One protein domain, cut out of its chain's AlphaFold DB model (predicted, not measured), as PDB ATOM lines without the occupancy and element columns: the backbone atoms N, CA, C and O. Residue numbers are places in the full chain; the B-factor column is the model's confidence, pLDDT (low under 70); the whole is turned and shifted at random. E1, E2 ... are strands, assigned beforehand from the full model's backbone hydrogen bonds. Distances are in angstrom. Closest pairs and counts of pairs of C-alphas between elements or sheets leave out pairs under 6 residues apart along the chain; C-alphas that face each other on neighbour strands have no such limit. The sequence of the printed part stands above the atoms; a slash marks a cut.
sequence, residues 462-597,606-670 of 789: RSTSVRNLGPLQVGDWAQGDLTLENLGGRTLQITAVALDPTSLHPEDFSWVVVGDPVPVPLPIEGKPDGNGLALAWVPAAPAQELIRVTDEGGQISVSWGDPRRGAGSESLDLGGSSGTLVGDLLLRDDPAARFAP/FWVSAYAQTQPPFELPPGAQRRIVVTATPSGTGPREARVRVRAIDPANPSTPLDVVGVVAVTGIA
ATOM      1  N   ARG A 462      42.057  69.702  86.772       89.19
ATOM      2  CA  ARG A 462      42.955  70.792  87.157       89.19
ATOM      3  C   ARG A 462      42.311  72.132  86.830       89.19
ATOM      4  O   ARG A 462      41.647  72.260  85.811       89.19
ATOM      5  N   SER A 463      42.552  73.122  87.684       88.69
ATOM      6  CA  SER A 463      42.277  74.534  87.411       88.69
ATOM      7  C   SER A 463      43.575  75.339  87.512       88.69
ATOM      8  O   SER A 463      44.508  74.932  88.214       88.69
ATOM      9  N   THR A 464      43.652  76.477  86.830       82.31
ATOM     10  CA  THR A 464      44.675  77.501  87.094       82.31
ATOM     11  C   THR A 464      44.527  78.029  88.526       82.31
ATOM     12  O   THR A 464      43.421  78.342  88.962       82.31
ATOM     13  N   SER A 465      45.631  78.091  89.273       73.94
ATOM     14  CA  SER A 465      45.615  78.184  90.740       73.94
ATOM     15  C   SER A 465      45.292  79.574  91.294       73.94
ATOM     16  O   SER A 465      44.508  79.662  92.236       73.94
ATOM     17  N   VAL A 466      45.867  80.647  90.740       79.12
ATOM     18  CA  VAL A 466      45.654  82.023  91.225       79.12
ATOM     19  C   VAL A 466      45.713  83.007  90.061       79.12
ATOM     20  O   VAL A 466      46.639  82.943  89.252       79.12
ATOM     21  N   ARG A 467      44.765  83.945  90.003       86.12
ATOM     22  CA  ARG A 467      44.805  85.094  89.093       86.12
ATOM     23  C   ARG A 467      44.568  86.387  89.870       86.12
ATOM     24  O   ARG A 467      43.533  86.534  90.507       86.12
ATOM     25  N   ASN A 468      45.524  87.312  89.826       90.00
ATOM     26  CA  ASN A 468      45.365  88.656  90.383       90.00
ATOM     27  C   ASN A 468      45.073  89.630  89.234       90.00
ATOM     28  O   ASN A 468      45.868  89.715  88.301       90.00
ATOM     29  N   LEU A 469      43.934  90.319  89.291       89.62
ATOM     30  CA  LEU A 469      43.495  91.290  88.283       89.62
ATOM     31  C   LEU A 469      44.061  92.698  88.526       89.62
ATOM     32  O   LEU A 469      43.744  93.618  87.782       89.62
ATOM     33  N   GLY A 470      44.920  92.860  89.536       89.00
ATOM     34  CA  GLY A 470      45.598  94.116  89.842       89.00
ATOM     35  C   GLY A 470      44.762  95.060  90.713       89.00
ATOM     36  O   GLY A 470      43.811  94.627  91.371       89.00
ATOM     37  N   PRO A 471      45.159  96.340  90.802       85.81
ATOM     38  CA  PRO A 471      44.358  97.371  91.443       85.81
ATOM     39  C   PRO A 471      43.175  97.770  90.553       85.81
ATOM     40  O   PRO A 471      43.322  97.923  89.344       85.81
ATOM     41  N   LEU A 472      42.007  97.957  91.159       84.50
ATOM     42  CA  LEU A 472      40.775  98.339  90.479       84.50
ATOM     43  C   LEU A 472      39.982  99.300  91.356       84.50
ATOM     44  O   LEU A 472      39.942  99.135  92.577       84.50
ATOM     45  N   GLN A 473      39.339 100.295  90.754       81.94
ATOM     46  CA  GLN A 473      38.549 101.237  91.537       81.94
ATOM     47  C   GLN A 473      37.323 100.575  92.125       81.94
ATOM     48  O   GLN A 473      36.713  99.706  91.508       81.94
ATOM     49  N   VAL A 474      36.947 101.002  93.328       86.44
ATOM     50  CA  VAL A 474      35.690 100.574  93.934       86.44
ATOM     51  C   VAL A 474      34.534 100.950  93.003       86.44
ATOM     52  O   VAL A 474      34.309 102.130  92.743       86.44
ATOM     53  N   GLY A 475      33.814  99.937  92.515       84.56
ATOM     54  CA  GLY A 475      32.741 100.058  91.524       84.56
ATOM     55  C   GLY A 475      33.163  99.875  90.059       84.56
ATOM     56  O   GLY A 475      32.295  99.585  89.235       84.56
ATOM     57  N   ASP A 476      34.455  99.976  89.733       87.00
ATOM     58  CA  ASP A 476      34.970  99.599  88.411       87.00
ATOM     59  C   ASP A 476      35.044  98.075  88.290       87.00
ATOM     60  O   ASP A 476      34.779  97.339  89.242       87.00
ATOM     61  N   TRP A 477      35.390  97.574  87.104       90.88
ATOM     62  CA  TRP A 477      35.427  96.142  86.847       90.88
ATOM     63  C   TRP A 477      36.619  95.712  85.999       90.88
ATOM     64  O   TRP A 477      37.164  96.484  85.217       90.88
ATOM     65  N   ALA A 478      37.014  94.455  86.163       89.94
ATOM     66  CA  ALA A 478      38.017  93.798  85.339       89.94
ATOM     67  C   ALA A 478      37.641  92.331  85.134       89.94
ATOM     68  O   ALA A 478      36.993  91.718  85.985       89.94
ATOM     69  N   GLN A 479      38.066  91.758  84.011       93.31
ATOM     70  CA  GLN A 479      37.845  90.352  83.692       93.31
ATOM     71  C   GLN A 479      39.151  89.571  83.622       93.31
ATOM     72  O   GLN A 479      40.195  90.062  83.193       93.31
ATOM     73  N   GLY A 480      39.080  88.306  84.019       90.88
ATOM     74  CA  GLY A 480      40.153  87.356  83.806       90.88
ATOM     75  C   GLY A 480      39.650  85.929  83.749       90.88
ATOM     76  O   GLY A 480      38.560  85.598  84.194       90.88
ATOM     77  N   ASP A 481      40.482  85.064  83.200       92.06
ATOM     78  CA  ASP A 481      40.153  83.675  82.927       92.06
ATOM     79  C   ASP A 481      40.786  82.733  83.932       92.06
ATOM     80  O   ASP A 481      41.985  82.822  84.222       92.06
ATOM     81  N   LEU A 482      39.987  81.765  84.358       93.25
ATOM     82  CA  LEU A 482      40.449  80.498  84.887       93.25
ATOM     83  C   LEU A 482      40.300  79.430  83.801       93.25
ATOM     84  O   LEU A 482      39.287  79.371  83.104       93.25
ATOM     85  N   THR A 483      41.305  78.568  83.662       91.38
ATOM     86  CA  THR A 483      41.245  77.439  82.722       91.38
ATOM     87  C   THR A 483      41.048  76.146  83.490       91.38
ATOM     88  O   THR A 483      41.846  75.806  84.364       91.38
ATOM     89  N   LEU A 484      39.983  75.431  83.143       93.12
ATOM     90  CA  LEU A 484      39.671  74.095  83.614       93.12
ATOM     91  C   LEU A 484      40.199  73.072  82.610       93.12
ATOM     92  O   LEU A 484      39.917  73.179  81.422       93.12
ATOM     93  N   GLU A 485      40.920  72.062  83.077       90.19
ATOM     94  CA  GLU A 485      41.525  71.041  82.226       90.19
ATOM     95  C   GLU A 485      41.252  69.642  82.782       90.19
ATOM     96  O   GLU A 485      41.505  69.363  83.961       90.19
ATOM     97  N   ASN A 486      40.772  68.736  81.927       89.69
ATOM     98  CA  ASN A 486      40.702  67.318  82.261       89.69
ATOM     99  C   ASN A 486      42.031  66.640  81.918       89.69
ATOM    100  O   ASN A 486      42.320  66.330  80.763       89.69
ATOM    101  N   LEU A 487      42.829  66.370  82.945       81.88
ATOM    102  CA  LEU A 487      44.082  65.633  82.810       81.88
ATOM    103  C   LEU A 487      43.868  64.111  82.813       81.88
ATOM    104  O   LEU A 487      44.785  63.365  82.472       81.88
ATOM    105  N   GLY A 488      42.693  63.640  83.235       81.31
ATOM    106  CA  GLY A 488      42.358  62.226  83.364       81.31
ATOM    107  C   GLY A 488      42.180  61.520  82.023       81.31
ATOM    108  O   GLY A 488      41.995  62.136  80.978       81.31
ATOM    109  N   GLY A 489      42.209  60.185  82.054       76.50
ATOM    110  CA  GLY A 489      41.972  59.358  80.865       76.50
ATOM    111  C   GLY A 489      40.491  59.122  80.545       76.50
ATOM    112  O   GLY A 489      40.185  58.393  79.605       76.50
ATOM    113  N   ARG A 490      39.571  59.684  81.338       86.12
ATOM    114  CA  ARG A 490      38.116  59.508  81.213       86.12
ATOM    115  C   ARG A 490      37.422  60.855  81.088       86.12
ATOM    116  O   ARG A 490      37.878  61.824  81.688       86.12
ATOM    117  N   THR A 491      36.329  60.902  80.333       90.81
ATOM    118  CA  THR A 491      35.453  62.077  80.283       90.81
ATOM    119  C   THR A 491      34.909  62.356  81.677       90.81
ATOM    120  O   THR A 491      34.407  61.453  82.344       90.81
ATOM    121  N   LEU A 492      35.037  63.603  82.117       95.06
ATOM    122  CA  LEU A 492      34.464  64.075  83.368       95.06
ATOM    123  C   LEU A 492      33.123  64.740  83.088       95.06
ATOM    124  O   LEU A 492      32.993  65.450  82.096       95.06
ATOM    125  N   GLN A 493      32.152  64.566  83.976       97.50
ATOM    126  CA  GLN A 493      30.958  65.398  84.003       97.50
ATOM    127  C   GLN A 493      31.175  66.492  85.045       97.50
ATOM    128  O   GLN A 493      31.230  66.207  86.241       97.50
ATOM    129  N   ILE A 494      31.327  67.738  84.605       97.81
ATOM    130  CA  ILE A 494      31.352  68.902  85.490       97.81
ATOM    131  C   ILE A 494      29.930  69.100  85.995       97.81
ATOM    132  O   ILE A 494      29.038  69.357  85.198       97.81
ATOM    133  N   THR A 495      29.699  68.933  87.294       97.81
ATOM    134  CA  THR A 495      28.357  68.944  87.900       97.81
ATOM    135  C   THR A 495      28.017  70.264  88.569       97.81
ATOM    136  O   THR A 495      26.840  70.583  88.706       97.81
ATOM    137  N   ALA A 496      29.022  71.046  88.968       97.44
ATOM    138  CA  ALA A 496      28.818  72.385  89.499       97.44
ATOM    139  C   ALA A 496      30.037  73.275  89.247       97.44
ATOM    140  O   ALA A 496      31.181  72.829  89.316       97.44
ATOM    141  N   VAL A 497      29.770  74.555  89.022       97.06
ATOM    142  CA  VAL A 497      30.731  75.653  89.110       97.06
ATOM    143  C   VAL A 497      30.058  76.691  89.997       97.06
ATOM    144  O   VAL A 497      28.875  76.964  89.809       97.06
ATOM    145  N   ALA A 498      30.746  77.181  91.023       96.94
ATOM    146  CA  ALA A 498      30.190  78.159  91.952       96.94
ATOM    147  C   ALA A 498      31.297  78.951  92.648       96.94
ATOM    148  O   ALA A 498      32.426  78.473  92.780       96.94
ATOM    149  N   LEU A 499      30.958  80.136  93.157       96.31
ATOM    150  CA  LEU A 499      31.799  80.796  94.150       96.31
ATOM    151  C   LEU A 499      31.724  80.004  95.458       96.31
ATOM    152  O   LEU A 499      30.645  79.636  95.923       96.31
ATOM    153  N   ASP A 500      32.883  79.700  96.026       94.50
ATOM    154  CA  ASP A 500      33.012  79.012  97.298       94.50
ATOM    155  C   ASP A 500      32.408  79.891  98.402       94.50
ATOM    156  O   ASP A 500      32.809  81.053  98.514       94.50
ATOM    157  N   PRO A 501      31.507  79.369  99.253       92.00
ATOM    158  CA  PRO A 501      30.982  80.118 100.394       92.00
ATOM    159  C   PRO A 501      32.058  80.592 101.377       92.00
ATOM    160  O   PRO A 501      31.796  81.485 102.173       92.00
ATOM    161  N   THR A 502      33.259  80.001 101.348       93.81
ATOM    162  CA  THR A 502      34.401  80.453 102.162       93.81
ATOM    163  C   THR A 502      35.221  81.565 101.501       93.81
ATOM    164  O   THR A 502      36.303  81.889 101.991       93.81
ATOM    165  N   SER A 503      34.787  82.083 100.351       94.50
ATOM    166  CA  SER A 503      35.385  83.270  99.733       94.50
ATOM    167  C   SER A 503      35.274  84.458 100.685       94.50
ATOM    168  O   SER A 503      34.275  84.586 101.389       94.50
ATOM    169  N   LEU A 504      36.284  85.327 100.703       93.94
ATOM    170  CA  LEU A 504      36.270  86.498 101.584       93.94
ATOM    171  C   LEU A 504      35.283  87.562 101.101       93.94
ATOM    172  O   LEU A 504      34.640  88.197 101.927       93.94
ATOM    173  N   HIS A 505      35.178  87.733  99.781       96.75
ATOM    174  CA  HIS A 505      34.371  88.782  99.157       96.75
ATOM    175  C   HIS A 505      33.611  88.246  97.928       96.75
ATOM    176  O   HIS A 505      33.830  88.739  96.826       96.75
ATOM    177  N   PRO A 506      32.797  87.175  98.036       95.81
ATOM    178  CA  PRO A 506      32.121  86.574  96.881       95.81
ATOM    179  C   PRO A 506      31.192  87.545  96.138       95.81
ATOM    180  O   PRO A 506      30.985  87.380  94.944       95.81
ATOM    181  N   GLU A 507      30.648  88.549  96.823       95.50
ATOM    182  CA  GLU A 507      29.802  89.599  96.251       95.50
ATOM    183  C   GLU A 507      30.522  90.489  95.230       95.50
ATOM    184  O   GLU A 507      29.871  91.047  94.350       95.50
ATOM    185  N   ASP A 508      31.853  90.575  95.308       95.88
ATOM    186  CA  ASP A 508      32.680  91.374  94.401       95.88
ATOM    187  C   ASP A 508      33.016  90.625  93.101       95.88
ATOM    188  O   ASP A 508      33.769  91.137  92.276       95.88
ATOM    189  N   PHE A 509      32.529  89.393  92.914       96.12
ATOM    190  CA  PHE A 509      32.889  88.565  91.768       96.12
ATOM    191  C   PHE A 509      31.666  87.898  91.139       96.12
ATOM    192  O   PHE A 509      30.732  87.462  91.804       96.12
ATOM    193  N   SER A 510      31.704  87.745  89.821       95.25
ATOM    194  CA  SER A 510      30.789  86.897  89.059       95.25
ATOM    195  C   SER A 510      31.584  86.035  88.083       95.25
ATOM    196  O   SER A 510      32.761  86.291  87.826       95.25
ATOM    197  N   TRP A 511      30.981  84.968  87.564       95.19
ATOM    198  CA  TRP A 511      31.667  84.055  86.655       95.19
ATOM    199  C   TRP A 511      30.734  83.523  85.575       95.19
ATOM    200  O   TRP A 511      29.525  83.401  85.768       95.19
ATOM    201  N   VAL A 512      31.329  83.158  84.443       95.50
ATOM    202  CA  VAL A 512      30.655  82.530  83.312       95.50
ATOM    203  C   VAL A 512      31.563  81.444  82.745       95.50
ATOM    204  O   VAL A 512      32.712  81.700  82.389       95.50
ATOM    205  N   VAL A 513      31.061  80.213  82.642       96.00
ATOM    206  CA  VAL A 513      31.743  79.161  81.874       96.00
ATOM    207  C   VAL A 513      31.389  79.371  80.409       96.00
ATOM    208  O   VAL A 513      30.210  79.346  80.043       96.00
ATOM    209  N   VAL A 514      32.398  79.578  79.573       94.38
ATOM    210  CA  VAL A 514      32.195  79.849  78.149       94.38
ATOM    211  C   VAL A 514      32.409  78.588  77.321       94.38
ATOM    212  O   VAL A 514      33.304  77.780  77.585       94.38
ATOM    213  N   GLY A 515      31.529  78.406  76.343       89.88
ATOM    214  CA  GLY A 515      31.625  77.377  75.323       89.88
ATOM    215  C   GLY A 515      32.561  77.779  74.189       89.88
ATOM    216  O   GLY A 515      33.373  78.693  74.324       89.88
ATOM    217  N   ASP A 516      32.426  77.095  73.059       84.19
ATOM    218  CA  ASP A 516      33.245  77.380  71.884       84.19
ATOM    219  C   ASP A 516      32.807  78.712  71.239       84.19
ATOM    220  O   ASP A 516      31.600  79.018  71.211       84.19
ATOM    221  N   PRO A 517      33.766  79.538  70.779       90.38
ATOM    222  CA  PRO A 517      33.467  80.823  70.164       90.38
ATOM    223  C   PRO A 517      32.775  80.637  68.811       90.38
ATOM    224  O   PRO A 517      33.094  79.732  68.047       90.38
ATOM    225  N   VAL A 518      31.852  81.541  68.490       89.19
ATOM    226  CA  VAL A 518      31.264  81.693  67.156       89.19
ATOM    227  C   VAL A 518      31.541  83.118  66.680       89.19
ATOM    228  O   VAL A 518      31.299  84.056  67.445       89.19
ATOM    229  N   PRO A 519      32.054  83.311  65.451       87.56
ATOM    230  CA  PRO A 519      32.317  84.646  64.930       87.56
ATOM    231  C   PRO A 519      31.004  85.409  64.695       87.56
ATOM    232  O   PRO A 519      30.060  84.874  64.118       87.56
ATOM    233  N   VAL A 520      30.963  86.667  65.133       85.75
ATOM    234  CA  VAL A 520      29.899  87.647  64.879       85.75
ATOM    235  C   VAL A 520      30.438  88.688  63.899       85.75
ATOM    236  O   VAL A 520      31.373  89.400  64.274       85.75
ATOM    237  N   PRO A 521      29.893  88.802  62.674       82.00
ATOM    238  CA  PRO A 521      30.290  89.841  61.735       82.00
ATOM    239  C   PRO A 521      29.874  91.212  62.257       82.00
ATOM    240  O   PRO A 521      28.750  91.398  62.721       82.00
ATOM    241  N   LEU A 522      30.770  92.188  62.151       78.62
ATOM    242  CA  LEU A 522      30.480  93.583  62.458       78.62
ATOM    243  C   LEU A 522      29.911  94.265  61.212       78.62
ATOM    244  O   LEU A 522      30.421  94.022  60.117       78.62
ATOM    245  N   PRO A 523      28.946  95.190  61.351       73.19
ATOM    246  CA  PRO A 523      28.437  96.024  60.255       73.19
ATOM    247  C   PRO A 523      29.440  97.110  59.811       73.19
ATOM    248  O   PRO A 523      29.043  98.197  59.387       73.19
ATOM    249  N   ILE A 524      30.740  96.835  59.926       72.25
ATOM    250  CA  ILE A 524      31.831  97.706  59.503       72.25
ATOM    251  C   ILE A 524      32.560  96.987  58.375       72.25
ATOM    252  O   ILE A 524      33.064  95.878  58.553       72.25
ATOM    253  N   GLU A 525      32.639  97.639  57.224       72.56
ATOM    254  CA  GLU A 525      33.414  97.174  56.084       72.56
ATOM    255  C   GLU A 525      34.588  98.125  55.852       72.56
ATOM    256  O   GLU A 525      34.446  99.348  55.857       72.56
ATOM    257  N   GLY A 526      35.774  97.567  55.620       70.00
ATOM    258  CA  GLY A 526      36.892  98.341  55.101       70.00
ATOM    259  C   GLY A 526      36.702  98.588  53.607       70.00
ATOM    260  O   GLY A 526      36.934  97.692  52.795       70.00
ATOM    261  N   LYS A 527      36.283  99.798  53.227       67.56
ATOM    262  CA  LYS A 527      36.105 100.203  51.832       67.56
ATOM    263  C   LYS A 527      37.337 100.958  51.323       67.56
ATOM    264  O   LYS A 527      37.689 101.985  51.892       67.56
ATOM    265  N   PRO A 528      37.956 100.524  50.215       67.06
ATOM    266  CA  PRO A 528      38.945 101.331  49.512       67.06
ATOM    267  C   PRO A 528      38.320 102.669  49.048       67.06
ATOM    268  O   PRO A 528      37.402 102.645  48.230       67.06
ATOM    269  N   ASP A 529      38.773 103.828  49.530       70.25
ATOM    270  CA  ASP A 529      38.262 105.166  49.165       70.25
ATOM    271  C   ASP A 529      39.232 105.968  48.274       70.25
ATOM    272  O   ASP A 529      39.109 107.181  48.103       70.25
ATOM    273  N   GLY A 530      40.220 105.303  47.673       71.38
ATOM    274  CA  GLY A 530      41.227 105.938  46.821       71.38
ATOM    275  C   GLY A 530      42.257 106.772  47.590       71.38
ATOM    276  O   GLY A 530      43.319 107.045  47.031       71.38
ATOM    277  N   ASN A 531      41.988 107.139  48.852       69.44
ATOM    278  CA  ASN A 531      43.036 107.317  49.843       69.44
ATOM    279  C   ASN A 531      43.476 105.943  50.307       69.44
ATOM    280  O   ASN A 531      44.670 105.741  50.227       69.44
ATOM    281  N   GLY A 532      42.555 105.047  50.717       71.56
ATOM    282  CA  GLY A 532      42.770 103.779  51.426       71.56
ATOM    283  C   GLY A 532      41.631 103.006  51.988       71.56
ATOM    284  O   GLY A 532      40.544 103.079  51.464       71.56
ATOM    285  N   LEU A 533      41.878 102.264  53.072       59.91
ATOM    286  CA  LEU A 533      40.813 101.594  53.803       59.91
ATOM    287  C   LEU A 533      40.027 102.623  54.632       59.91
ATOM    288  O   LEU A 533      40.365 102.900  55.780       59.91
ATOM    289  N   ALA A 534      38.976 103.193  54.052       66.94
ATOM    290  CA  ALA A 534      37.956 103.904  54.805       66.94
ATOM    291  C   ALA A 534      37.014 102.882  55.441       66.94
ATOM    292  O   ALA A 534      36.387 102.084  54.745       66.94
ATOM    293  N   LEU A 535      36.894 102.899  56.766       66.94
ATOM    294  CA  LEU A 535      35.864 102.120  57.444       66.94
ATOM    295  C   LEU A 535      34.503 102.746  57.120       66.94
ATOM    296  O   LEU A 535      34.249 103.905  57.440       66.94
ATOM    297  N   ALA A 536      33.642 101.990  56.450       65.25
ATOM    298  CA  ALA A 536      32.288 102.391  56.119       65.25
ATOM    299  C   ALA A 536      31.298 101.472  56.835       65.25
ATOM    300  O   ALA A 536      31.471 100.254  56.880       65.25
ATOM    301  N   TRP A 537      30.239 102.064  57.378       68.19
ATOM    302  CA  TRP A 537      29.092 101.307  57.861       68.19
ATOM    303  C   TRP A 537      28.366 100.650  56.691       68.19
ATOM    304  O   TRP A 537      28.160 101.291  55.655       68.19
ATOM    305  N   VAL A 538      27.935  99.400  56.866       66.12
ATOM    306  CA  VAL A 538      27.059  98.733  55.898       66.12
ATOM    307  C   VAL A 538      25.692  99.436  55.936       66.12
ATOM    308  O   VAL A 538      25.000  99.336  56.949       66.12
ATOM    309  N   PRO A 539      25.264 100.151  54.873       54.31
ATOM    310  CA  PRO A 539      24.132 101.092  54.926       54.31
ATOM    311  C   PRO A 539      22.756 100.471  55.212       54.31
ATOM    312  O   PRO A 539      21.775 101.201  55.332       54.31
ATOM    313  N   ALA A 540      22.667  99.140  55.260       55.03
ATOM    314  CA  ALA A 540      21.431  98.391  55.451       55.03
ATOM    315  C   ALA A 540      21.265  97.817  56.868       55.03
ATOM    316  O   ALA A 540      20.173  97.357  57.198       55.03
ATOM    317  N   ALA A 541      22.296  97.861  57.717       54.94
ATOM    318  CA  ALA A 541      22.134  97.448  59.103       54.94
ATOM    319  C   ALA A 541      21.388  98.570  59.849       54.94
ATOM    320  O   ALA A 541      21.888  99.701  59.869       54.94
ATOM    321  N   PRO A 542      20.203  98.325  60.448       56.16
ATOM    322  CA  PRO A 542      19.653  99.279  61.405       56.16
ATOM    323  C   PRO A 542      20.756  99.573  62.419       56.16
ATOM    324  O   PRO A 542      21.450  98.640  62.821       56.16
ATOM    325  N   ALA A 543      20.967 100.849  62.754       51.03
ATOM    326  CA  ALA A 543      22.002 101.278  63.688       51.03
ATOM    327  C   ALA A 543      21.799 100.558  65.027       51.03
ATOM    328  O   ALA A 543      21.059 101.011  65.895       51.03
ATOM    329  N   GLN A 544      22.397  99.385  65.151       55.66
ATOM    330  CA  GLN A 544      22.421  98.629  66.374       55.66
ATOM    331  C   GLN A 544      23.392  99.386  67.276       55.66
ATOM    332  O   GLN A 544      24.565  99.543  66.935       55.66
ATOM    333  N   GLU A 545      22.898  99.873  68.417       57.44
ATOM    334  CA  GLU A 545      23.683 100.590  69.443       57.44
ATOM    335  C   GLU A 545      24.887  99.783  69.974       57.44
ATOM    336  O   GLU A 545      25.733 100.313  70.684       57.44
ATOM    337  N   LEU A 546      24.994  98.521  69.559       59.06
ATOM    338  CA  LEU A 546      26.093  97.583  69.743       59.06
ATOM    339  C   LEU A 546      27.495  98.169  69.573       59.06
ATOM    340  O   LEU A 546      28.396  97.780  70.311       59.06
ATOM    341  N   ILE A 547      27.696  99.048  68.593       65.62
ATOM    342  CA  ILE A 547      29.019  99.541  68.211       65.62
ATOM    343  C   ILE A 547      28.955 101.061  68.147       65.62
ATOM    344  O   ILE A 547      28.519 101.649  67.155       65.62
ATOM    345  N   ARG A 548      29.436 101.721  69.200       66.38
ATOM    346  CA  ARG A 548      29.685 103.156  69.119       66.38
ATOM    347  C   ARG A 548      31.046 103.354  68.476       66.38
ATOM    348  O   ARG A 548      32.077 102.991  69.035       66.38
ATOM    349  N   VAL A 549      31.022 103.924  67.283       60.28
ATOM    350  CA  VAL A 549      32.224 104.353  66.580       60.28
ATOM    351  C   VAL A 549      32.358 105.849  66.799       60.28
ATOM    352  O   VAL A 549      31.536 106.622  66.309       60.28
ATOM    353  N   THR A 550      33.357 106.254  67.568       62.94
ATOM    354  CA  THR A 550      33.725 107.665  67.716       62.94
ATOM    355  C   THR A 550      34.960 107.936  66.876       62.94
ATOM    356  O   THR A 550      35.947 107.208  66.966       62.94
ATOM    357  N   ASP A 551      34.870 108.960  66.031       62.06
ATOM    358  CA  ASP A 551      35.997 109.519  65.291       62.06
ATOM    359  C   ASP A 551      36.410 110.817  65.987       62.06
ATOM    360  O   ASP A 551      35.731 111.844  65.887       62.06
ATOM    361  N   GLU A 552      37.496 110.745  66.752       70.12
ATOM    362  CA  GLU A 552      38.086 111.892  67.435       70.12
ATOM    363  C   GLU A 552      39.438 112.212  66.791       70.12
ATOM    364  O   GLU A 552      40.481 111.677  67.163       70.12
ATOM    365  N   GLY A 553      39.422 113.079  65.774       71.56
ATOM    366  CA  GLY A 553      40.647 113.551  65.120       71.56
ATOM    367  C   GLY A 553      41.362 112.489  64.278       71.56
ATOM    368  O   GLY A 553      42.591 112.491  64.219       71.56
ATOM    369  N   GLY A 554      40.619 111.580  63.635       64.62
ATOM    370  CA  GLY A 554      41.177 110.505  62.810       64.62
ATOM    371  C   GLY A 554      41.507 109.227  63.587       64.62
ATOM    372  O   GLY A 554      41.963 108.251  62.990       64.62
ATOM    373  N   GLN A 555      41.271 109.199  64.903       54.38
ATOM    374  CA  GLN A 555      41.242 107.964  65.680       54.38
ATOM    375  C   GLN A 555      39.818 107.422  65.715       54.38
ATOM    376  O   GLN A 555      38.939 108.003  66.346       54.38
ATOM    377  N   ILE A 556      39.615 106.276  65.069       58.00
ATOM    378  CA  ILE A 556      38.353 105.546  65.124       58.00
ATOM    379  C   ILE A 556      38.415 104.598  66.323       58.00
ATOM    380  O   ILE A 556      39.097 103.574  66.273       58.00
ATOM    381  N   SER A 557      37.717 104.927  67.408       61.69
ATOM    382  CA  SER A 557      37.518 103.998  68.522       61.69
ATOM    383  C   SER A 557      36.177 103.296  68.381       61.69
ATOM    384  O   SER A 557      35.140 103.941  68.229       61.69
ATOM    385  N   VAL A 558      36.211 101.968  68.450       64.94
ATOM    386  CA  VAL A 558      35.029 101.108  68.424       64.94
ATOM    387  C   VAL A 558      34.776 100.614  69.843       64.94
ATOM    388  O   VAL A 558      35.552  99.803  70.348       64.94
ATOM    389  N   SER A 559      33.719 101.095  70.493       70.31
ATOM    390  CA  SER A 559      33.291 100.584  71.798       70.31
ATOM    391  C   SER A 559      32.046  99.717  71.669       70.31
ATOM    392  O   SER A 559      31.153 100.005  70.872       70.31
ATOM    393  N   TRP A 560      31.994  98.671  72.487       74.12
ATOM    394  CA  TRP A 560      30.929  97.676  72.492       74.12
ATOM    395  C   TRP A 560      29.904  97.969  73.581       74.12
ATOM    396  O   TRP A 560      30.251  97.925  74.763       74.12
ATOM    397  N   GLY A 561      28.656  98.216  73.180       75.19
ATOM    398  CA  GLY A 561      27.534  98.573  74.056       75.19
ATOM    399  C   GLY A 561      27.729  99.883  74.835       75.19
ATOM    400  O   GLY A 561      28.607 100.687  74.503       75.19
ATOM    401  N   ASP A 562      26.912 100.121  75.864       73.12
ATOM    402  CA  ASP A 562      26.996 101.329  76.693       73.12
ATOM    403  C   ASP A 562      28.243 101.280  77.599       73.12
ATOM    404  O   ASP A 562      28.292 100.474  78.534       73.12
ATOM    405  N   PRO A 563      29.240 102.173  77.421       66.25
ATOM    406  CA  PRO A 563      30.410 102.222  78.298       66.25
ATOM    407  C   PRO A 563      30.048 102.512  79.765       66.25
ATOM    408  O   PRO A 563      30.846 102.240  80.661       66.25
ATOM    409  N   ARG A 564      28.847 103.039  80.044       71.38
ATOM    410  CA  ARG A 564      28.348 103.280  81.404       71.38
ATOM    411  C   ARG A 564      27.806 102.026  82.086       71.38
ATOM    412  O   ARG A 564      27.525 102.094  83.282       71.38
ATOM    413  N   ARG A 565      27.664 100.893  81.384       79.06
ATOM    414  CA  ARG A 565      27.146  99.649  81.985       79.06
ATOM    415  C   ARG A 565      28.060  99.088  83.077       79.06
ATOM    416  O   ARG A 565      27.598  98.334  83.935       79.06
ATOM    417  N   GLY A 566      29.353  99.417  83.033       78.62
ATOM    418  CA  GLY A 566      30.356  98.837  83.922       78.62
ATOM    419  C   GLY A 566      30.401  97.309  83.800       78.62
ATOM    420  O   GLY A 566      30.455  96.767  82.698       78.62
ATOM    421  N   ALA A 567      30.346  96.609  84.935       77.19
ATOM    422  CA  ALA A 567      30.315  95.144  84.990       77.19
ATOM    423  C   ALA A 567      28.952  94.531  84.627       77.19
ATOM    424  O   ALA A 567      28.795  93.309  84.658       77.19
ATOM    425  N   GLY A 568      27.942  95.373  84.390       85.25
ATOM    426  CA  GLY A 568      26.577  94.945  84.138       85.25
ATOM    427  C   GLY A 568      26.432  94.148  82.843       85.25
ATOM    428  O   GLY A 568      27.332  94.090  82.003       85.25
ATOM    429  N   SER A 569      25.261  93.537  82.691       87.62
ATOM    430  CA  SER A 569      24.869  92.861  81.461       87.62
ATOM    431  C   SER A 569      24.034  93.780  80.578       87.62
ATOM    432  O   SER A 569      23.096  94.413  81.066       87.62
ATOM    433  N   GLU A 570      24.304  93.775  79.284       90.38
ATOM    434  CA  GLU A 570      23.537  94.508  78.281       90.38
ATOM    435  C   GLU A 570      23.032  93.535  77.216       90.38
ATOM    436  O   GLU A 570      23.812  92.745  76.687       90.38
ATOM    437  N   SER A 571      21.731  93.562  76.921       88.38
ATOM    438  CA  SER A 571      21.162  92.743  75.848       88.38
ATOM    439  C   SER A 571      21.365  93.440  74.508       88.38
ATOM    440  O   SER A 571      21.117  94.637  74.380       88.38
ATOM    441  N   LEU A 572      21.818  92.681  73.518       85.81
ATOM    442  CA  LEU A 572      22.209  93.145  72.200       85.81
ATOM    443  C   LEU A 572      21.494  92.303  71.141       85.81
ATOM    444  O   LEU A 572      21.454  91.079  71.237       85.81
ATOM    445  N   ASP A 573      20.947  92.945  70.113       83.50
ATOM    446  CA  ASP A 573      20.406  92.247  68.943       83.50
ATOM    447  C   ASP A 573      21.513  92.080  67.898       83.50
ATOM    448  O   ASP A 573      21.949  93.048  67.296       83.50
ATOM    449  N   LEU A 574      21.983  90.855  67.693       78.50
ATOM    450  CA  LEU A 574      23.081  90.482  66.804       78.50
ATOM    451  C   LEU A 574      22.533  89.945  65.475       78.50
ATOM    452  O   LEU A 574      22.681  88.768  65.143       78.50
ATOM    453  N   GLY A 575      21.848  90.807  64.725       74.06
ATOM    454  CA  GLY A 575      21.291  90.446  63.415       74.06
ATOM    455  C   GLY A 575      20.126  89.454  63.506       74.06
ATOM    456  O   GLY A 575      20.092  88.464  62.775       74.06
ATOM    457  N   GLY A 576      19.186  89.699  64.424       78.19
ATOM    458  CA  GLY A 576      17.989  88.879  64.628       78.19
ATOM    459  C   GLY A 576      18.158  87.757  65.655       78.19
ATOM    460  O   GLY A 576      17.209  87.017  65.909       78.19
ATOM    461  N   SER A 577      19.344  87.625  66.250       84.19
ATOM    462  CA  SER A 577      19.599  86.749  67.398       84.19
ATOM    463  C   SER A 577      19.975  87.602  68.599       84.19
ATOM    464  O   SER A 577      20.804  88.495  68.470       84.19
ATOM    465  N   SER A 578      19.421  87.327  69.776       87.00
ATOM    466  CA  SER A 578      19.809  88.064  70.975       87.00
ATOM    467  C   SER A 578      21.125  87.532  71.559       87.00
ATOM    468  O   SER A 578      21.416  86.328  71.557       87.00
ATOM    469  N   GLY A 579      21.955  88.453  72.025       89.19
ATOM    470  CA  GLY A 579      23.139  88.188  72.821       89.19
ATOM    471  C   GLY A 579      23.149  89.065  74.064       89.19
ATOM    472  O   GLY A 579      22.453  90.073  74.140       89.19
ATOM    473  N   THR A 580      23.971  88.697  75.032       91.81
ATOM    474  CA  THR A 580      24.165  89.445  76.268       91.81
ATOM    475  C   THR A 580      25.645  89.750  76.434       91.81
ATOM    476  O   THR A 580      26.467  88.845  76.534       91.81
ATOM    477  N   LEU A 581      26.011  91.023  76.484       90.19
ATOM    478  CA  LEU A 581      27.376  91.454  76.758       90.19
ATOM    479  C   LEU A 581      27.567  91.622  78.263       90.19
ATOM    480  O   LEU A 581      26.852  92.394  78.894       90.19
ATOM    481  N   VAL A 582      28.509  90.873  78.835       89.19
ATOM    482  CA  VAL A 582      28.851  90.880  80.266       89.19
ATOM    483  C   VAL A 582      30.303  91.317  80.400       89.19
ATOM    484  O   VAL A 582      31.207  90.552  80.063       89.19
ATOM    485  N   GLY A 583      30.553  92.541  80.865       86.12
ATOM    486  CA  GLY A 583      31.887  93.140  80.731       86.12
ATOM    487  C   GLY A 583      32.300  93.207  79.253       86.12
ATOM    488  O   GLY A 583      31.551  93.770  78.458       86.12
ATOM    489  N   ASP A 584      33.420  92.586  78.868       85.06
ATOM    490  CA  ASP A 584      33.880  92.477  77.468       85.06
ATOM    491  C   ASP A 584      33.480  91.147  76.804       85.06
ATOM    492  O   ASP A 584      33.827  90.863  75.654       85.06
ATOM    493  N   LEU A 585      32.760  90.292  77.529       90.25
ATOM    494  CA  LEU A 585      32.376  88.968  77.070       90.25
ATOM    495  C   LEU A 585      31.008  89.004  76.390       90.25
ATOM    496  O   LEU A 585      29.978  89.126  77.054       90.25
ATOM    497  N   LEU A 586      30.988  88.826  75.070       92.44
ATOM    498  CA  LEU A 586      29.748  88.672  74.319       92.44
ATOM    499  C   LEU A 586      29.217  87.240  74.455       92.44
ATOM    500  O   LEU A 586      29.815  86.290  73.942       92.44
ATOM    501  N   LEU A 587      28.093  87.080  75.146       93.62
ATOM    502  CA  LEU A 587      27.380  85.816  75.288       93.62
ATOM    503  C   LEU A 587      26.244  85.718  74.272       93.62
ATOM    504  O   LEU A 587      25.580  86.702  73.967       93.62
ATOM    505  N   ARG A 588      26.014  84.516  73.751       93.25
ATOM    506  CA  ARG A 588      24.859  84.191  72.909       93.25
ATOM    507  C   ARG A 588      23.736  83.686  73.804       93.25
ATOM    508  O   ARG A 588      23.969  82.741  74.561       93.25
ATOM    509  N   ASP A 589      22.546  84.270  73.690       87.75
ATOM    510  CA  ASP A 589      21.388  83.813  74.468       87.75
ATOM    511  C   ASP A 589      20.875  82.464  73.939       87.75
ATOM    512  O   ASP A 589      20.487  81.595  74.720       87.75
ATOM    513  N   ASP A 590      20.941  82.261  72.615       89.44
ATOM    514  CA  ASP A 590      20.765  80.959  71.968       89.44
ATOM    515  C   ASP A 590      22.137  80.330  71.634       89.44
ATOM    516  O   ASP A 590      22.839  80.795  70.727       89.44
ATOM    517  N   PRO A 591      22.539  79.231  72.305       87.62
ATOM    518  CA  PRO A 591      23.777  78.510  72.005       87.62
ATOM    519  C   PRO A 591      23.873  77.972  70.569       87.62
ATOM    520  O   PRO A 591      24.982  77.703  70.093       87.62
ATOM    521  N   ALA A 592      22.742  77.797  69.878       88.12
ATOM    522  CA  ALA A 592      22.685  77.351  68.490       88.12
ATOM    523  C   ALA A 592      22.797  78.503  67.477       88.12
ATOM    524  O   ALA A 592      23.020  78.228  66.293       88.12
ATOM    525  N   ALA A 593      22.702  79.764  67.920       86.31
ATOM    526  CA  ALA A 593      22.776  80.926  67.042       86.31
ATOM    527  C   ALA A 593      24.086  80.934  66.247       86.31
ATOM    528  O   ALA A 593      25.182  80.809  66.804       86.31
ATOM    529  N   ARG A 594      23.963  81.090  64.930       84.69
ATOM    530  CA  ARG A 594      25.079  81.297  64.010       84.69
ATOM    531  C   ARG A 594      24.865  82.626  63.318       84.69
ATOM    532  O   ARG A 594      23.772  82.886  62.826       84.69
ATOM    533  N   PHE A 595      25.918  83.421  63.239       82.12
ATOM    534  CA  PHE A 595      25.867  84.705  62.565       82.12
ATOM    535  C   PHE A 595      26.442  84.525  61.168       82.12
ATOM    536  O   PHE A 595      27.631  84.263  61.000       82.12
ATOM    537  N   ALA A 596      25.572  84.582  60.166       74.25
ATOM    538  CA  ALA A 596      25.989  84.630  58.775       74.25
ATOM    539  C   ALA A 596      25.938  86.092  58.311       74.25
ATOM    540  O   ALA A 596      24.975  86.784  58.649       74.25
ATOM    541  N   PRO A 597      26.933  86.575  57.549       66.44
ATOM    542  CA  PRO A 597      26.810  87.871  56.896       66.44
ATOM    543  C   PRO A 597      25.600  87.854  55.952       66.44
ATOM    544  O   PRO A 597      25.302  86.825  55.335       66.44
ATOM    545  N   PHE A 606      34.726  92.700  59.677       73.75
ATOM    546  CA  PHE A 606      35.433  92.430  60.930       73.75
ATOM    547  C   PHE A 606      34.596  91.447  61.757       73.75
ATOM    548  O   PHE A 606      33.375  91.423  61.618       73.75
ATOM    549  N   TRP A 607      35.217  90.669  62.643       81.25
ATOM    550  CA  TRP A 607      34.484  89.736  63.502       81.25
ATOM    551  C   TRP A 607      34.884  89.899  64.963       81.25
ATOM    552  O   TRP A 607      36.033  90.225  65.272       81.25
ATOM    553  N   VAL A 608      33.952  89.603  65.862       84.88
ATOM    554  CA  VAL A 608      34.261  89.315  67.269       84.88
ATOM    555  C   VAL A 608      33.759  87.937  67.656       84.88
ATOM    556  O   VAL A 608      32.844  87.400  67.038       84.88
ATOM    557  N   SER A 609      34.350  87.354  68.692       90.25
ATOM    558  CA  SER A 609      33.906  86.063  69.212       90.25
ATOM    559  C   SER A 609      32.729  86.245  70.164       90.25
ATOM    560  O   SER A 609      32.877  86.891  71.200       90.25
ATOM    561  N   ALA A 610      31.597  85.614  69.856       91.00
ATOM    562  CA  ALA A 610      30.516  85.409  70.810       91.00
ATOM    563  C   ALA A 610      30.531  83.977  71.342       91.00
ATOM    564  O   ALA A 610      30.718  83.012  70.600       91.00
ATOM    565  N   TYR A 611      30.292  83.818  72.635       93.62
ATOM    566  CA  TYR A 611      30.403  82.540  73.326       93.62
ATOM    567  C   TYR A 611      29.029  82.059  73.773       93.62
ATOM    568  O   TYR A 611      28.213  82.837  74.251       93.62
ATOM    569  N   ALA A 612      28.755  80.762  73.657       92.56
ATOM    570  CA  ALA A 612      27.606  80.199  74.364       92.56
ATOM    571  C   ALA A 612      27.956  80.056  75.846       92.56
ATOM    572  O   ALA A 612      29.012  79.509  76.174       92.56
ATOM    573  N   GLN A 613      27.077  80.485  76.749       93.38
ATOM    574  CA  GLN A 613      27.235  80.136  78.155       93.38
ATOM    575  C   GLN A 613      27.006  78.631  78.327       93.38
ATOM    576  O   GLN A 613      26.001  78.081  77.884       93.38
ATOM    577  N   THR A 614      27.945  77.952  78.980       93.75
ATOM    578  CA  THR A 614      27.818  76.529  79.299       93.75
ATOM    579  C   THR A 614      27.400  76.390  80.757       93.75
ATOM    580  O   THR A 614      28.162  76.719  81.659       93.75
ATOM    581  N   GLN A 615      26.190  75.897  81.011       92.88
ATOM    582  CA  GLN A 615      25.740  75.612  82.374       92.88
ATOM    583  C   GLN A 615      26.113  74.178  82.771       92.88
ATOM    584  O   GLN A 615      25.978  73.268  81.950       92.88
ATOM    585  N   PRO A 616      26.562  73.932  84.014       94.88
ATOM    586  CA  PRO A 616      26.612  72.579  84.550       94.88
ATOM    587  C   PRO A 616      25.202  71.938  84.585       94.88
ATOM    588  O   PRO A 616      24.235  72.630  84.901       94.88
ATOM    589  N   PRO A 617      25.066  70.624  84.319       96.25
ATOM    590  CA  PRO A 617      26.157  69.703  84.048       96.25
ATOM    591  C   PRO A 617      26.630  69.721  82.585       96.25
ATOM    592  O   PRO A 617      25.816  69.762  81.668       96.25
ATOM    593  N   PHE A 618      27.940  69.595  82.360       95.62
ATOM    594  CA  PHE A 618      28.517  69.420  81.018       95.62
ATOM    595  C   PHE A 618      29.692  68.439  81.020       95.62
ATOM    596  O   PHE A 618      30.316  68.196  82.053       95.62
ATOM    597  N   GLU A 619      30.001  67.862  79.860       95.94
ATOM    598  CA  GLU A 619      31.109  66.918  79.707       95.94
ATOM    599  C   GLU A 619      32.423  67.626  79.362       95.94
ATOM    600  O   GLU A 619      32.468  68.533  78.534       95.94
ATOM    601  N   LEU A 620      33.512  67.166  79.974       94.12
ATOM    602  CA  LEU A 620      34.875  67.587  79.683       94.12
ATOM    603  C   LEU A 620      35.697  66.347  79.288       94.12
ATOM    604  O   LEU A 620      36.121  65.589  80.171       94.12
ATOM    605  N   PRO A 621      35.901  66.085  77.982       89.69
ATOM    606  CA  PRO A 621      36.668  64.934  77.503       89.69
ATOM    607  C   PRO A 621      38.136  64.931  77.972       89.69
ATOM    608  O   PRO A 621      38.658  65.980  78.350       89.69
ATOM    609  N   PRO A 622      38.839  63.783  77.928       81.12
ATOM    610  CA  PRO A 622      40.271  63.708  78.230       81.12
ATOM    611  C   PRO A 622      41.099  64.701  77.409       81.12
ATOM    612  O   PRO A 622      41.020  64.714  76.182       81.12
ATOM    613  N   GLY A 623      41.910  65.517  78.083       74.19
ATOM    614  CA  GLY A 623      42.741  66.553  77.464       74.19
ATOM    615  C   GLY A 623      41.980  67.795  76.991       74.19
ATOM    616  O   GLY A 623      42.617  68.719  76.495       74.19
ATOM    617  N   ALA A 624      40.652  67.839  77.132       84.75
ATOM    618  CA  ALA A 624      39.872  69.024  76.809       84.75
ATOM    619  C   ALA A 624      40.027  70.098  77.890       84.75
ATOM    620  O   ALA A 624      40.223  69.807  79.078       84.75
ATOM    621  N   GLN A 625      39.885  71.348  77.454       89.75
ATOM    622  CA  GLN A 625      39.923  72.525  78.305       89.75
ATOM    623  C   GLN A 625      38.604  73.290  78.219       89.75
ATOM    624  O   GLN A 625      37.923  73.280  77.190       89.75
ATOM    625  N   ARG A 626      38.245  73.969  79.308       93.81
ATOM    626  CA  ARG A 626      37.133  74.915  79.343       93.81
ATOM    627  C   ARG A 626      37.544  76.188  80.054       93.81
ATOM    628  O   ARG A 626      38.212  76.146  81.085       93.81
ATOM    629  N   ARG A 627      37.137  77.320  79.491       94.25
ATOM    630  CA  ARG A 627      37.431  78.642  80.034       94.25
ATOM    631  C   ARG A 627      36.293  79.075  80.953       94.25
ATOM    632  O   ARG A 627      35.116  78.923  80.624       94.25
ATOM    633  N   ILE A 628      36.660  79.610  82.109       95.38
ATOM    634  CA  ILE A 628      35.760  80.249  83.063       95.38
ATOM    635  C   ILE A 628      36.194  81.705  83.140       95.38
ATOM    636  O   ILE A 628      37.270  82.001  83.652       95.38
ATOM    637  N   VAL A 629      35.380  82.603  82.602       94.88
ATOM    638  CA  VAL A 629      35.610  84.044  82.702       94.88
ATOM    639  C   VAL A 629      35.081  84.500  84.053       94.88
ATOM    640  O   VAL A 629      33.946  84.191  84.406       94.88
ATOM    641  N   VAL A 630      35.904  85.202  84.816       95.06
ATOM    642  CA  VAL A 630      35.572  85.774  86.119       95.06
ATOM    643  C   VAL A 630      35.632  87.289  85.991       95.06
ATOM    644  O   VAL A 630      36.652  87.835  85.573       95.06
ATOM    645  N   THR A 631      34.545  87.955  86.356       94.88
ATOM    646  CA  THR A 631      34.447  89.415  86.412       94.88
ATOM    647  C   THR A 631      34.562  89.835  87.868       94.88
ATOM    648  O   THR A 631      33.806  89.334  88.698       94.88
ATOM    649  N   ALA A 632      35.491  90.732  88.180       95.06
ATOM    650  CA  ALA A 632      35.624  91.341  89.497       95.06
ATOM    651  C   ALA A 632      35.087  92.773  89.468       95.06
ATOM    652  O   ALA A 632      35.351  93.504  88.518       95.06
ATOM    653  N   THR A 633      34.367  93.170  90.513       94.25
ATOM    654  CA  THR A 633      33.797  94.503  90.726       94.25
ATOM    655  C   THR A 633      33.873  94.818  92.220       94.25
ATOM    656  O   THR A 633      32.931  94.526  92.954       94.25
ATOM    657  N   PRO A 634      35.012  95.330  92.719       93.56
ATOM    658  CA  PRO A 634      35.231  95.502  94.146       93.56
ATOM    659  C   PRO A 634      34.241  96.514  94.723       93.56
ATOM    660  O   PRO A 634      34.191  97.664  94.290       93.56
ATOM    661  N   SER A 635      33.486  96.114  95.744       92.88
ATOM    662  CA  SER A 635      32.546  96.980  96.469       92.88
ATOM    663  C   SER A 635      33.209  97.829  97.560       92.88
ATOM    664  O   SER A 635      32.573  98.713  98.138       92.88
ATOM    665  N   GLY A 636      34.502  97.618  97.840       89.56
ATOM    666  CA  GLY A 636      35.256  98.419  98.803       89.56
ATOM    667  C   GLY A 636      36.774  98.328  98.645       89.56
ATOM    668  O   GLY A 636      37.295  97.530  97.866       89.56
ATOM    669  N   THR A 637      37.507  99.137  99.411       88.62
ATOM    670  CA  THR A 637      38.974  99.220  99.325       88.62
ATOM    671  C   THR A 637      39.694  98.019  99.933       88.62
ATOM    672  O   THR A 637      39.142  97.306 100.771       88.62
ATOM    673  N   GLY A 638      40.951  97.824  99.535       89.25
ATOM    674  CA  GLY A 638      41.835  96.769 100.017       89.25
ATOM    675  C   GLY A 638      41.746  95.468  99.207       89.25
ATOM    676  O   GLY A 638      41.063  95.414  98.183       89.25
ATOM    677  N   PRO A 639      42.466  94.418  99.635       93.94
ATOM    678  CA  PRO A 639      42.477  93.132  98.946       93.94
ATOM    679  C   PRO A 639      41.092  92.478  98.935       93.94
ATOM    680  O   PRO A 639      40.487  92.267  99.986       93.94
ATOM    681  N   ARG A 640      40.621  92.112  97.745       95.75
ATOM    682  CA  ARG A 640      39.396  91.353  97.493       95.75
ATOM    683  C   ARG A 640      39.761  90.014  96.869       95.75
ATOM    684  O   ARG A 640      40.645  89.940  96.020       95.75
ATOM    685  N   GLU A 641      39.102  88.948  97.304       95.75
ATOM    686  CA  GLU A 641      39.388  87.583  96.853       95.75
ATOM    687  C   GLU A 641      38.092  86.780  96.805       95.75
ATOM    688  O   GLU A 641      37.313  86.784  97.768       95.75
ATOM    689  N   ALA A 642      37.924  86.024  95.725       96.19
ATOM    690  CA  ALA A 642      36.954  84.952  95.636       96.19
ATOM    691  C   ALA A 642      37.583  83.655  95.129       96.19
ATOM    692  O   ALA A 642      38.591  83.626  94.419       96.19
ATOM    693  N   ARG A 643      36.959  82.546  95.513       95.81
ATOM    694  CA  ARG A 643      37.371  81.192  95.157       95.81
ATOM    695  C   ARG A 643      36.307  80.585  94.263       95.81
ATOM    696  O   ARG A 643      35.166  80.441  94.681       95.81
ATOM    697  N   VAL A 644      36.665  80.207  93.045       96.56
ATOM    698  CA  VAL A 644      35.771  79.499  92.122       96.56
ATOM    699  C   VAL A 644      35.974  78.003  92.326       96.56
ATOM    700  O   VAL A 644      37.018  77.456  91.963       96.56
ATOM    701  N   ARG A 645      34.986  77.334  92.925       96.75
ATOM    702  CA  ARG A 645      34.976  75.883  93.121       96.75
ATOM    703  C   ARG A 645      34.288  75.211  91.937       96.75
ATOM    704  O   ARG A 645      33.146  75.526  91.606       96.75
ATOM    705  N   VAL A 646      34.972  74.247  91.335       97.06
ATOM    706  CA  VAL A 646      34.448  73.396  90.265       97.06
ATOM    707  C   VAL A 646      34.371  71.967  90.773       97.06
ATOM    708  O   VAL A 646      35.386  71.406  91.191       97.06
ATOM    709  N   ARG A 647      33.176  71.379  90.700       97.31
ATOM    710  CA  ARG A 647      32.917  69.980  91.031       97.31
ATOM    711  C   ARG A 647      32.708  69.172  89.765       97.31
ATOM    712  O   ARG A 647      31.954  69.574  88.879       97.31
ATOM    713  N   ALA A 648      33.323  68.003  89.712       97.38
ATOM    714  CA  ALA A 648      33.136  67.036  88.650       97.38
ATOM    715  C   ALA A 648      32.967  65.624  89.202       97.38
ATOM    716  O   ALA A 648      33.379  65.321  90.319       97.38
ATOM    717  N   ILE A 649      32.397  64.744  88.394       96.56
ATOM    718  CA  ILE A 649      32.366  63.305  88.642       96.56
ATOM    719  C   ILE A 649      32.915  62.572  87.420       96.56
ATOM    720  O   ILE A 649      32.787  63.045  86.292       96.56
ATOM    721  N   ASP A 650      33.520  61.409  87.636       94.44
ATOM    722  CA  ASP A 650      33.680  60.416  86.573       94.44
ATOM    723  C   ASP A 650      32.376  59.612  86.513       94.44
ATOM    724  O   ASP A 650      32.050  58.959  87.504       94.44
ATOM    725  N   PRO A 651      31.613  59.637  85.404       93.12
ATOM    726  CA  PRO A 651      30.359  58.889  85.298       93.12
ATOM    727  C   PRO A 651      30.512  57.383  85.558       93.12
ATOM    728  O   PRO A 651      29.560  56.738  85.990       93.12
ATOM    729  N   ALA A 652      31.706  56.815  85.344       89.81
ATOM    730  CA  ALA A 652      31.994  55.417  85.664       89.81
ATOM    731  C   ALA A 652      32.266  55.174  87.162       89.81
ATOM    732  O   ALA A 652      32.277  54.023  87.599       89.81
ATOM    733  N   ASN A 653      32.510  56.225  87.950       89.56
ATOM    734  CA  ASN A 653      32.678  56.163  89.402       89.56
ATOM    735  C   ASN A 653      32.116  57.429  90.094       89.56
ATOM    736  O   ASN A 653      32.876  58.245  90.625       89.56
ATOM    737  N   PRO A 654      30.783  57.617  90.101       91.19
ATOM    738  CA  PRO A 654      30.160  58.864  90.548       91.19
ATOM    739  C   PRO A 654      30.265  59.105  92.064       91.19
ATOM    740  O   PRO A 654      30.016  60.216  92.523       91.19
ATOM    741  N   SER A 655      30.635  58.090  92.856       90.06
ATOM    742  CA  SER A 655      30.776  58.187  94.317       90.06
ATOM    743  C   SER A 655      32.048  58.912  94.772       90.06
ATOM    744  O   SER A 655      32.162  59.248  95.950       90.06
ATOM    745  N   THR A 656      32.989  59.181  93.862       88.69
ATOM    746  CA  THR A 656      34.226  59.923  94.140       88.69
ATOM    747  C   THR A 656      34.238  61.241  93.360       88.69
ATOM    748  O   THR A 656      34.811  61.287  92.266       88.69
ATOM    749  N   PRO A 657      33.588  62.308  93.866       92.06
ATOM    750  CA  PRO A 657      33.632  63.607  93.212       92.06
ATOM    751  C   PRO A 657      35.054  64.177  93.242       92.06
ATOM    752  O   PRO A 657      35.810  63.989  94.195       92.06
ATOM    753  N   LEU A 658      35.400  64.891  92.180       93.25
ATOM    754  CA  LEU A 658      36.584  65.725  92.083       93.25
ATOM    755  C   LEU A 658      36.177  67.165  92.352       93.25
ATOM    756  O   LEU A 658      35.261  67.667  91.706       93.25
ATOM    757  N   ASP A 659      36.895  67.841  93.236       94.00
ATOM    758  CA  ASP A 659      36.734  69.271  93.468       94.00
ATOM    759  C   ASP A 659      38.072  69.966  93.168       94.00
ATOM    760  O   ASP A 659      39.126  69.551  93.655       94.00
ATOM    761  N   VAL A 660      38.038  71.030  92.364       94.19
ATOM    762  CA  VAL A 660      39.170  71.949  92.173       94.19
ATOM    763  C   VAL A 660      38.739  73.365  92.516       94.19
ATOM    764  O   VAL A 660      37.579  73.733  92.335       94.19
ATOM    765  N   VAL A 661      39.674  74.164  93.018       94.19
ATOM    766  CA  VAL A 661      39.424  75.556  93.396       94.19
ATOM    767  C   VAL A 661      40.438  76.442  92.685       94.19
ATOM    768  O   VAL A 661      41.640  76.225  92.821       94.19
ATOM    769  N   GLY A 662      39.949  77.412  91.915       93.31
ATOM    770  CA  GLY A 662      40.752  78.530  91.420       93.31
ATOM    771  C   GLY A 662      40.540  79.756  92.304       93.31
ATOM    772  O   GLY A 662      39.426  79.982  92.774       93.31
ATOM    773  N   VAL A 663      41.588  80.541  92.541       93.19
ATOM    774  CA  VAL A 663      41.509  81.782  93.325       93.19
ATOM    775  C   VAL A 663      41.626  82.982  92.392       93.19
ATOM    776  O   VAL A 663      42.532  83.027  91.558       93.19
ATOM    777  N   VAL A 664      40.733  83.958  92.535       94.50
ATOM    778  CA  VAL A 664      40.814  85.243  91.832       94.50
ATOM    779  C   VAL A 664      40.870  86.362  92.858       94.50
ATOM    780  O   VAL A 664      40.073  86.386  93.794       94.50
ATOM    781  N   ALA A 665      41.823  87.272  92.685       95.31
ATOM    782  CA  ALA A 665      42.045  88.400  93.573       95.31
ATOM    783  C   ALA A 665      42.077  89.721  92.800       95.31
ATOM    784  O   ALA A 665      42.469  89.762  91.634       95.31
ATOM    785  N   VAL A 666      41.682  90.802  93.464       94.56
ATOM    786  CA  VAL A 666      41.779  92.185  92.983       94.56
ATOM    787  C   VAL A 666      42.047  93.097  94.182       94.56
ATOM    788  O   VAL A 666      41.733  92.733  95.311       94.56
ATOM    789  N   THR A 667      42.647  94.269  93.990       92.69
ATOM    790  CA  THR A 667      42.792  95.265  95.068       92.69
ATOM    791  C   THR A 667      41.874  96.444  94.807       92.69
ATOM    792  O   THR A 667      42.124  97.220  93.892       92.69
ATOM    793  N   GLY A 668      40.828  96.597  95.617       89.31
ATOM    794  CA  GLY A 668      39.958  97.764  95.558       89.31
ATOM    795  C   GLY A 668      40.709  99.025  95.989       89.31
ATOM    796  O   GLY A 668      41.284  99.065  97.079       89.31
ATOM    797  N   ILE A 669      40.683 100.072  95.175       84.31
ATOM    798  CA  ILE A 669      41.220 101.399  95.500       84.31
ATOM    799  C   ILE A 669      40.102 102.447  95.419       84.31
ATOM    800  O   ILE A 669      39.130 102.271  94.689       84.31
ATOM    801  N   ALA A 670      40.157 103.492  96.248       83.25
ATOM    802  CA  ALA A 670      39.089 104.493  96.314       83.25
ATOM    803  C   ALA A 670      39.619 105.916  96.234       83.25
ATOM    804  O   ALA A 670      40.640 106.243  96.837       83.25
TER     805      ALA A 670
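What this domain is: This is residues 462 to 597 and 606 to 670 of the 789 residues of an uncharacterized protein of Holophagales bacterium (UniProt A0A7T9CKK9). Two lobes are joined through the long, bent strand E4. In one, the curled sheet of E1, E15, E14, E3 and E12 is partly face to face with E2, E13 and residues 509 to 514 of E4; in the other, looser lobe, E4 runs on beside E11 and E5, with E10, E9 and E8 beyond E11 and the small hairpin E6 and E7 to one side. The printed part has 201 residues with no named helix and fifteen named strands, E1 to E15 in order along the chain: the class is all strand. The eight-strand sheet is branched, the five-strand sheet, in the order E1, E15, E14, E3, E12, is mixed, and E6 and E7 are antiparallel. The whole is only just compact, close to loose, with a radius of gyration of the C-alphas of 19.8 A, and spans 66 by 44 by 26 A.

Where its parts are: Find C-alpha 509 at (32.889, 88.565, 91.768); from there E4 runs 44.6 A to C-alpha 528 at (38.945, 101.331, 49.512), bending by 86 degrees at residue 513. In the same sheet look for E2 (478 to 486), E5 (533 to 537), E8 (569 to 573), E9 (578 to 582), E10 (585 to 588), E11 (606 to 613) and E13 (625 to 632). The five-strand sheet holds E1 (466 to 473), E3 (492 to 499), E12 (618 to 620), E14 (638 to 650, 39.6 A) and E15, residues 653 to 669, 46.4 A long, ending at (41.220, 101.399, 95.500). E6 (547 to 552) and E7 (555 to 560) remain.

How they stand to each other: Look along E4: its pairing is staggered, antiparallel to E13 (N 512 and O 629, 2.8 A), then E11 (N 518 and O 610, 2.8 A), then E5, its hairpin partner (N 527 and O 534, 2.7 A). E2 lies on the other side of E13 from E4 (N 482 and O 628, 2.8 A). E10 is parallel to E11 (N 588 and O 611, 2.8 A) and closes the meander E8, E9, E10, each strand the antiparallel neighbour of the one before. In the curled sheet, E15 is parallel to E1 (N 469 and O 665, 2.8 A) and forms a hairpin with E14 (N 646 and O 660, 2.8 A). E3 is antiparallel to E14 (N 647 and O 496, 2.8 A) and to the edge strand E12 (N 494 and O 618, 2.8 A). Between the sheets, the closest C-alphas of E2 and E15, Leu 482 and Gly 662, are 6.8 A apart. The hairpin E6 and E7 has N 548 and O 559 at 2.9 A; E6 and E4 are only just apart, at 8.4 A.

The domain as a whole: The C-alphas farthest apart, of Gly 530 and Ser 655, are 68.2 A apart. Residues 598 to 605 are not printed; C-alphas 597 and 606 are 10.6 A apart across this cut. Of the links printed whole, none is long. Mean pLDDT of the printed part is 84.7, with 29 residues under 70, among them 533 to 551.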